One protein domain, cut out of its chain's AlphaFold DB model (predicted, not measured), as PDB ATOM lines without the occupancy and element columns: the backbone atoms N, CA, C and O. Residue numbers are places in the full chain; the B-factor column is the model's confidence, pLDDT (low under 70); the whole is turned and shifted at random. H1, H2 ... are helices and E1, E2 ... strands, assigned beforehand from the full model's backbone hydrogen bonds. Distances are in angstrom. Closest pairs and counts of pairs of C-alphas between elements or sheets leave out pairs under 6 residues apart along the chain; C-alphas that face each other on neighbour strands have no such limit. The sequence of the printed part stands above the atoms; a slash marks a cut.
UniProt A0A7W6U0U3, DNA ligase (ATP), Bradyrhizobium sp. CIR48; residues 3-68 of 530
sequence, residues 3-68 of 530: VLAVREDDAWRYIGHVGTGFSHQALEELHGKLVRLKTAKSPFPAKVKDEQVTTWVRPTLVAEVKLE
ATOM      1  N   VAL A   3     -13.654 -17.782   2.314       89.25
ATOM      2  CA  VAL A   3     -12.986 -17.483   1.043       89.25
ATOM      3  C   VAL A   3     -11.478 -17.508   1.261       89.25
ATOM      4  O   VAL A   3     -10.970 -16.811   2.139       89.25
ATOM      5  N   LEU A   4     -10.757 -18.295   0.467       89.06
ATOM      6  CA  LEU A   4      -9.314 -18.460   0.599       89.06
ATOM      7  C   LEU A   4      -8.556 -17.686  -0.484       89.06
ATOM      8  O   LEU A   4      -8.962 -17.636  -1.649       89.06
ATOM      9  N   ALA A   5      -7.420 -17.116  -0.087       87.50
ATOM     10  CA  ALA A   5      -6.519 -16.362  -0.945       87.50
ATOM     11  C   ALA A   5      -5.076 -16.851  -0.783       87.50
ATOM     12  O   ALA A   5      -4.669 -17.234   0.312       87.50
ATOM     13  N   VAL A   6      -4.289 -16.770  -1.853       87.69
ATOM     14  CA  VAL A   6      -2.826 -16.911  -1.816       87.69
ATOM     15  C   VAL A   6      -2.202 -15.592  -2.257       87.69
ATOM     16  O   VAL A   6      -2.741 -14.910  -3.133       87.69
ATOM     17  N   ARG A   7      -1.090 -15.211  -1.620       86.06
ATOM     18  CA  ARG A   7      -0.305 -14.040  -2.016       86.06
ATOM     19  C   ARG A   7       0.476 -14.374  -3.287       86.06
ATOM     20  O   ARG A   7       1.217 -15.352  -3.301       86.06
ATOM     21  N   GLU A   8       0.299 -13.570  -4.326       83.19
ATOM     22  CA  GLU A   8       1.035 -13.663  -5.589       83.19
ATOM     23  C   GLU A   8       1.558 -12.259  -5.895       83.19
ATOM     24  O   GLU A   8       0.778 -11.346  -6.178       83.19
ATOM     25  N   ASP A   9       2.864 -12.067  -5.698       85.00
ATOM     26  CA  ASP A   9       3.531 -10.762  -5.689       85.00
ATOM     27  C   ASP A   9       2.821  -9.742  -4.767       85.00
ATOM     28  O   ASP A   9       2.645  -9.973  -3.561       85.00
ATOM     29  N   ASP A  10       2.374  -8.617  -5.332       85.06
ATOM     30  CA  ASP A  10       1.659  -7.556  -4.623       85.06
ATOM     31  C   ASP A  10       0.135  -7.771  -4.540       85.06
ATOM     32  O   ASP A  10      -0.571  -6.997  -3.878       85.06
ATOM     33  N   ALA A  11      -0.388  -8.850  -5.132       87.31
ATOM     34  CA  ALA A  11      -1.817  -9.129  -5.240       87.31
ATOM     35  C   ALA A  11      -2.263 -10.366  -4.439       87.31
ATOM     36  O   ALA A  11      -1.475 -11.199  -3.989       87.31
ATOM     37  N   TRP A  12      -3.577 -10.473  -4.236       89.12
ATOM     38  CA  TRP A  12      -4.223 -11.662  -3.682       89.12
ATOM     39  C   TRP A  12      -4.925 -12.418  -4.802       89.12
ATOM     40  O   TRP A  12      -5.747 -11.837  -5.513       89.12
ATOM     41  N   ARG A  13      -4.639 -13.714  -4.941       87.94
ATOM     42  CA  ARG A  13      -5.337 -14.605  -5.871       87.94
ATOM     43  C   ARG A  13      -6.306 -15.498  -5.111       87.94
ATOM     44  O   ARG A  13      -5.924 -16.162  -4.151       87.94
ATOM     45  N   TYR A  14      -7.559 -15.522  -5.551       87.12
ATOM     46  CA  TYR A  14      -8.589 -16.409  -5.015       87.12
ATOM     47  C   TYR A  14      -8.271 -17.872  -5.354       87.12
ATOM     48  O   TYR A  14      -7.916 -18.179  -6.494       87.12
ATOM     49  N   ILE A  15      -8.392 -18.767  -4.369       83.81
ATOM     50  CA  ILE A  15      -8.056 -20.195  -4.526       83.81
ATOM     51  C   ILE A  15      -9.186 -21.159  -4.141       83.81
ATOM     52  O   ILE A  15      -8.994 -22.369  -4.217       83.81
ATOM     53  N   GLY A  16     -10.360 -20.655  -3.752       80.69
ATOM     54  CA  GLY A  16     -11.518 -21.491  -3.432       80.69
ATOM     55  C   GLY A  16     -12.224 -21.096  -2.140       80.69
ATOM     56  O   GLY A  16     -11.909 -20.084  -1.513       80.69
ATOM     57  N   HIS A  17     -13.183 -21.934  -1.751       83.25
ATOM     58  CA  HIS A  17     -13.878 -21.851  -0.472       83.25
ATOM     59  C   HIS A  17     -13.558 -23.080   0.377       83.25
ATOM     60  O   HIS A  17     -13.447 -24.182  -0.155       83.25
ATOM     61  N   VAL A  18     -13.478 -22.907   1.695       78.94
ATOM     62  CA  VAL A  18     -13.437 -24.024   2.648       78.94
ATOM     63  C   VAL A  18     -14.671 -23.987   3.543       78.94
ATOM     64  O   VAL A  18     -14.964 -22.982   4.192       78.94
ATOM     65  N   GLY A  19     -15.444 -25.070   3.527       73.81
ATOM     66  CA  GLY A  19     -16.693 -25.204   4.284       73.81
ATOM     67  C   GLY A  19     -16.672 -26.291   5.356       73.81
ATOM     68  O   GLY A  19     -17.599 -26.354   6.151       73.81
ATOM     69  N   THR A  20     -15.632 -27.123   5.390       61.09
ATOM     70  CA  THR A  20     -15.550 -28.346   6.201       61.09
ATOM     71  C   THR A  20     -14.248 -28.382   7.003       61.09
ATOM     72  O   THR A  20     -13.286 -27.710   6.637       61.09
ATOM     73  N   GLY A  21     -14.196 -29.185   8.072       64.75
ATOM     74  CA  GLY A  21     -13.000 -29.337   8.918       64.75
ATOM     75  C   GLY A  21     -12.936 -28.394  10.126       64.75
ATOM     76  O   GLY A  21     -11.895 -28.303  10.766       64.75
ATOM     77  N   PHE A  22     -14.038 -27.711  10.450       74.25
ATOM     78  CA  PHE A  22     -14.164 -26.880  11.647       74.25
ATOM     79  C   PHE A  22     -15.076 -27.565  12.670       74.25
ATOM     80  O   PHE A  22     -16.166 -28.011  12.313       74.25
ATOM     81  N   SER A  23     -14.658 -27.618  13.937       72.25
ATOM     82  CA  SER A  23     -15.580 -27.873  15.049       72.25
ATOM     83  C   SER A  23     -16.445 -26.635  15.308       72.25
ATOM     84  O   SER A  23     -16.103 -25.531  14.876       72.25
ATOM     85  N   HIS A  24     -17.549 -26.794  16.038       71.62
ATOM     86  CA  HIS A  24     -18.402 -25.661  16.413       71.62
ATOM     87  C   HIS A  24     -17.617 -24.583  17.181       71.62
ATOM     88  O   HIS A  24     -17.623 -23.418  16.791       71.62
ATOM     89  N   GLN A  25     -16.811 -24.997  18.165       77.12
ATOM     90  CA  GLN A  25     -15.904 -24.110  18.898       77.12
ATOM     91  C   GLN A  25     -14.926 -23.376  17.964       77.12
ATOM     92  O   GLN A  25     -14.723 -22.168  18.086       77.12
ATOM     93  N   ALA A  26     -14.339 -24.079  16.987       79.94
ATOM     94  CA  ALA A  26     -13.429 -23.456  16.033       79.94
ATOM     95  C   ALA A  26     -14.142 -22.404  15.168       79.94
ATOM     96  O   ALA A  26     -13.544 -21.376  14.856       79.94
ATOM     97  N   LEU A  27     -15.409 -22.629  14.797       85.62
ATOM     98  CA  LEU A  27     -16.211 -21.656  14.052       85.62
ATOM     99  C   LEU A  27     -16.504 -20.398  14.876       85.62
ATOM    100  O   LEU A  27     -16.382 -19.301  14.334       85.62
ATOM    101  N   GLU A  28     -16.838 -20.529  16.160       85.94
ATOM    102  CA  GLU A  28     -17.072 -19.383  17.050       85.94
ATOM    103  C   GLU A  28     -15.806 -18.543  17.252       85.94
ATOM    104  O   GLU A  28     -15.821 -17.321  17.068       85.94
ATOM    105  N   GLU A  29     -14.679 -19.194  17.555       86.81
ATOM    106  CA  GLU A  29     -13.387 -18.521  17.711       86.81
ATOM    107  C   GLU A  29     -12.968 -17.803  16.423       86.81
ATOM    108  O   GLU A  29     -12.486 -16.663  16.439       86.81
ATOM    109  N   LEU A  30     -13.157 -18.470  15.286       89.19
ATOM    110  CA  LEU A  30     -12.842 -17.941  13.969       89.19
ATOM    111  C   LEU A  30     -13.756 -16.765  13.606       89.19
ATOM    112  O   LEU A  30     -13.261 -15.742  13.134       89.19
ATOM    113  N   HIS A  31     -15.058 -16.861  13.881       89.69
ATOM    114  CA  HIS A  31     -16.005 -15.761  13.706       89.69
ATOM    115  C   HIS A  31     -15.593 -14.546  14.550       89.69
ATOM    116  O   HIS A  31     -15.479 -13.437  14.019       89.69
ATOM    117  N   GLY A  32     -15.249 -14.753  15.826       91.50
ATOM    118  CA  GLY A  32     -14.765 -13.694  16.716       91.50
ATOM    119  C   GLY A  32     -13.501 -12.990  16.203       91.50
ATOM    120  O   GLY A  32     -13.379 -11.765  16.317       91.50
ATOM    121  N   LYS A  33     -12.574 -13.734  15.583       91.44
ATOM    122  CA  LYS A  33     -11.369 -13.175  14.941       91.44
ATOM    123  C   LYS A  33     -11.701 -12.419  13.649       91.44
ATOM    124  O   LYS A  33     -11.183 -11.323  13.436       91.44
ATOM    125  N   LEU A  34     -12.572 -12.968  12.802       92.94
ATOM    126  CA  LEU A  34     -12.900 -12.422  11.479       92.94
ATOM    127  C   LEU A  34     -13.759 -11.158  11.537       92.94
ATOM    128  O   LEU A  34     -13.520 -10.230  10.763       92.94
ATOM    129  N   VAL A  35     -14.711 -11.068  12.471       92.75
ATOM    130  CA  VAL A  35     -15.574  -9.882  12.629       92.75
ATOM    131  C   VAL A  35     -14.748  -8.611  12.852       92.75
ATOM    132  O   VAL A  35     -15.060  -7.561  12.290       92.75
ATOM    133  N   ARG A  36     -13.632  -8.709  13.587       92.75
ATOM    134  CA  ARG A  36     -12.708  -7.587  13.851       92.75
ATOM    135  C   ARG A  36     -11.938  -7.123  12.610       92.75
ATOM    136  O   ARG A  36     -11.355  -6.038  12.606       92.75
ATOM    137  N   LEU A  37     -11.917  -7.939  11.560       94.12
ATOM    138  CA  LEU A  37     -11.164  -7.701  10.332       94.12
ATOM    139  C   LEU A  37     -12.051  -7.280   9.160       94.12
ATOM    140  O   LEU A  37     -11.514  -7.049   8.077       94.12
ATOM    141  N   LYS A  38     -13.368  -7.146   9.357       94.69
ATOM    142  CA  LYS A  38     -14.324  -6.790   8.305       94.69
ATOM    143  C   LYS A  38     -13.895  -5.532   7.534       94.69
ATOM    144  O   LYS A  38     -13.458  -4.541   8.117       94.69
ATOM    145  N   THR A  39     -14.023  -5.578   6.213       91.75
ATOM    146  CA  THR A  39     -13.769  -4.463   5.294       91.75
ATOM    147  C   THR A  39     -14.899  -4.353   4.274       91.75
ATOM    148  O   THR A  39     -15.614  -5.317   4.015       91.75
ATOM    149  N   ALA A  40     -15.088  -3.163   3.707       89.00
ATOM    150  CA  ALA A  40     -16.134  -2.903   2.720       89.00
ATOM    151  C   ALA A  40     -15.760  -3.366   1.302       89.00
ATOM    152  O   ALA A  40     -16.641  -3.533   0.465       89.00
ATOM    153  N   LYS A  41     -14.463  -3.538   1.013       89.00
ATOM    154  CA  LYS A  41     -13.963  -3.870  -0.329       89.00
ATOM    155  C   LYS A  41     -13.361  -5.268  -0.360       89.00
ATOM    156  O   LYS A  41     -12.655  -5.648   0.573       89.00
ATOM    157  N   SER A  42     -13.597  -5.980  -1.462       90.62
ATOM    158  CA  SER A  42     -12.920  -7.240  -1.759       90.62
ATOM    159  C   SER A  42     -11.396  -7.038  -1.783       90.62
ATOM    160  O   SER A  42     -10.928  -6.041  -2.340       90.62
ATOM    161  N   PRO A  43     -10.608  -7.952  -1.188       87.81
ATOM    162  CA  PRO A  43      -9.151  -7.920  -1.278       87.81
ATOM    163  C   PRO A  43      -8.629  -8.420  -2.638       87.81
ATOM    164  O   PRO A  43      -7.427  -8.330  -2.889       87.81
ATOM    165  N   PHE A  44      -9.500  -8.961  -3.497       89.81
ATOM    166  CA  PHE A  44      -9.133  -9.495  -4.805       89.81
ATOM    167  C   PHE A  44      -9.213  -8.419  -5.899       89.81
ATOM    168  O   PHE A  44     -10.162  -7.635  -5.915       89.81
ATOM    169  N   PRO A  45      -8.266  -8.395  -6.856       83.94
ATOM    170  CA  PRO A  45      -8.297  -7.458  -7.981       83.94
ATOM    171  C   PRO A  45      -9.368  -7.807  -9.032       83.94
ATOM    172  O   PRO A  45      -9.756  -6.945  -9.816       83.94
ATOM    173  N   ALA A  46      -9.847  -9.055  -9.055       82.44
ATOM    174  CA  ALA A  46     -10.887  -9.538  -9.961       82.44
ATOM    175  C   ALA A  46     -12.146  -9.957  -9.191       82.44
ATOM    176  O   ALA A  46     -12.078 -10.312  -8.012       82.44
ATOM    177  N   LYS A  47     -13.289  -9.955  -9.886       82.75
ATOM    178  CA  LYS A  47     -14.570 -10.434  -9.357       82.75
ATOM    179  C   LYS A  47     -14.477 -11.925  -9.021       82.75
ATOM    180  O   LYS A  47     -13.961 -12.701  -9.825       82.75
ATOM    181  N   VAL A  48     -15.001 -12.333  -7.868       81.88
ATOM    182  CA  VAL A  48     -14.953 -13.730  -7.397       81.88
ATOM    183  C   VAL A  48     -16.357 -14.295  -7.172       81.88
ATOM    184  O   VAL A  48     -17.340 -13.556  -7.103       81.88
ATOM    185  N   LYS A  49     -16.461 -15.627  -7.119       73.75
ATOM    186  CA  LYS A  49     -17.730 -16.342  -6.921       73.75
ATOM    187  C   LYS A  49     -18.392 -15.906  -5.602       73.75
ATOM    188  O   LYS A  49     -17.689 -15.701  -4.618       73.75
ATOM    189  N   ASP A  50     -19.719 -15.766  -5.602       76.81
ATOM    190  CA  ASP A  50     -20.553 -15.467  -4.423       76.81
ATOM    191  C   ASP A  50     -20.226 -14.143  -3.694       76.81
ATOM    192  O   ASP A  50     -20.546 -13.946  -2.521       76.81
ATOM    193  N   GLU A  51     -19.642 -13.173  -4.406       80.88
ATOM    194  CA  GLU A  51     -19.250 -11.868  -3.853       80.88
ATOM    195  C   GLU A  51     -20.410 -11.084  -3.210       80.88
ATOM    196  O   GLU A  51     -20.194 -10.383  -2.225       80.88
ATOM    197  N   GLN A  52     -21.646 -11.231  -3.707       79.38
ATOM    198  CA  GLN A  52     -22.817 -10.513  -3.175       79.38
ATOM    199  C   GLN A  52     -23.213 -10.941  -1.756       79.38
ATOM    200  O   GLN A  52     -23.812 -10.153  -1.028       79.38
ATOM    201  N   VAL A  53     -22.879 -12.170  -1.362       82.88
ATOM    202  CA  VAL A  53     -23.203 -12.737  -0.043       82.88
ATOM    203  C   VAL A  53     -21.962 -12.889   0.842       82.88
ATOM    204  O   VAL A  53     -22.052 -13.352   1.978       82.88
ATOM    205  N   THR A  54     -20.793 -12.479   0.345       88.75
ATOM    206  CA  THR A  54     -19.518 -12.619   1.049       88.75
ATOM    207  C   THR A  54     -19.251 -11.422   1.961       88.75
ATOM    208  O   THR A  54     -19.212 -10.274   1.523       88.75
ATOM    209  N   THR A  55     -18.985 -11.682   3.245       92.81
ATOM    210  CA  THR A  55     -18.437 -10.661   4.153       92.81
ATOM    211  C   THR A  55     -16.922 -10.574   3.976       92.81
ATOM    212  O   THR A  55     -16.195 -11.487   4.365       92.81
ATOM    213  N   TRP A  56     -16.439  -9.466   3.412       94.25
ATOM    214  CA  TRP A  56     -15.009  -9.254   3.189       94.25
ATOM    215  C   TRP A  56     -14.256  -8.936   4.479       94.25
ATOM    216  O   TRP A  56     -14.725  -8.167   5.318       94.25
ATOM    217  N   VAL A  57     -13.053  -9.494   4.613       94.69
ATOM    218  CA  VAL A  57     -12.135  -9.252   5.733       94.69
ATOM    219  C   VAL A  57     -10.750  -8.871   5.219       94.69
ATOM    220  O   VAL A  57     -10.368  -9.218   4.101       94.69
ATOM    221  N   ARG A  58      -9.981  -8.140   6.031       92.12
ATOM    222  CA  ARG A  58      -8.572  -7.852   5.750       92.12
ATOM    223  C   ARG A  58      -7.782  -9.174   5.754       92.12
ATOM    224  O   ARG A  58      -7.908  -9.923   6.724       92.12
ATOM    225  N   PRO A  59      -6.976  -9.472   4.716       88.31
ATOM    226  CA  PRO A  59      -6.290 -10.758   4.561       88.31
ATOM    227  C   PRO A  59      -5.040 -10.836   5.453       88.31
ATOM    228  O   PRO A  59      -3.909 -10.806   4.976       88.31
ATOM    229  N   THR A  60      -5.247 -10.879   6.772       89.44
ATOM    230  CA  THR A  60      -4.178 -10.933   7.788       89.44
ATOM    231  C   THR A  60      -4.139 -12.251   8.560       89.44
ATOM    232  O   THR A  60      -3.192 -12.482   9.305       89.44
ATOM    233  N   LEU A  61      -5.159 -13.105   8.423       89.06
ATOM    234  CA  LEU A  61      -5.184 -14.437   9.032       89.06
ATOM    235  C   LEU A  61      -4.702 -15.472   8.018       89.06
ATOM    236  O   LEU A  61      -5.241 -15.562   6.917       89.06
ATOM    237  N   VAL A  62      -3.702 -16.256   8.413       87.38
ATOM    238  CA  VAL A  62      -3.194 -17.388   7.637       87.38
ATOM    239  C   VAL A  62      -3.857 -18.655   8.165       87.38
ATOM    240  O   VAL A  62      -3.896 -18.871   9.375       87.38
ATOM    241  N   ALA A  63      -4.389 -19.476   7.265       76.12
ATOM    242  CA  ALA A  63      -4.936 -20.787   7.586       76.12
ATOM    243  C   ALA A  63      -4.084 -21.866   6.917       76.12
ATOM    244  O   ALA A  63      -3.707 -21.728   5.752       76.12
ATOM    245  N   GLU A  64      -3.807 -22.946   7.641       59.62
ATOM    246  CA  GLU A  64      -3.287 -24.167   7.042       59.62
ATOM    247  C   GLU A  64      -4.470 -24.961   6.489       59.62
ATOM    248  O   GLU A  64      -5.400 -25.311   7.214       59.62
ATOM    249  N   VAL A  65      -4.470 -25.192   5.179       55.75
ATOM    250  CA  VAL A  65      -5.546 -25.910   4.498       55.75
ATOM    251  C   VAL A  65      -4.951 -27.172   3.911       55.75
ATOM    252  O   VAL A  65      -4.200 -27.124   2.935       55.75
ATOM    253  N   LYS A  66      -5.307 -28.318   4.492       41.28
ATOM    254  CA  LYS A  66      -4.979 -29.616   3.910       41.28
ATOM    255  C   LYS A  66      -5.979 -29.916   2.797       41.28
ATOM    256  O   LYS A  66      -7.034 -30.497   3.024       41.28
ATOM    257  N   LEU A  67      -5.643 -29.503   1.578       40.38
ATOM    258  CA  LEU A  67      -6.191 -30.142   0.386       40.38
ATOM    259  C   LEU A  67      -5.584 -31.541   0.348       40.38
ATOM    260  O   LEU A  67      -4.385 -31.676   0.102       40.38
ATOM    261  N   GLU A  68      -6.371 -32.578   0.611       45.09
ATOM    262  CA  GLU A  68      -5.925 -33.938   0.322       45.09
ATOM    263  C   GLU A  68      -5.855 -34.123  -1.196       45.09
ATOM    264  O   GLU A  68      -6.777 -34.596  -1.848       45.09
TER     265      GLU A  68
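Overview. This is residues 3 to 68 of the 530 residues of the protein "DNA ligase (ATP)" of Bradyrhizobium sp. CIR48 (UniProt A0A7W6U0U3). With little regular structure, this is a two-stranded hairpin of E1 and E2 and a single helix, H1, with a long winding stretch, residues 36 to 68, that folds back from the helix to the hairpin. Residues 23 to 29, of which 24 to 29 belong to H1, stick out. The 66 printed residues run E1, E2, H1, with the strands antiparallel; the class is mixed, with 26 residues in named elements. It is compact, with a radius of gyration of the C-alphas of 12.3 A and spans of 32 by 30 by 21 A.

Along the chain. Find C-alpha 3 at (-12.986, -17.483, 1.043); from there E1 runs 16.0 A to residue 8. E2, residues 11 to 18, spans 20.5 A and bends by 53 degrees at residue 15. H1, residues 24 to 35, runs 16.5 A to C-alpha 35 at (-15.574, -9.882, 12.629).

Arrangement. Look at N 4 and O 16, 2.9 A apart, within hydrogen-bond range in the antiparallel hairpin E1 and E2, at 149 degrees. E1 and H1 are apart. In H1 every O i to N i+4 pair is within hydrogen-bond range.

Size, cuts and confidence. The C-alphas of Asp 9 and His 24 are farthest apart, 34.5 A. The printed part has no cut, and both links are tight. Residues 20 to 21 and 64 to 68 have pLDDT under 70.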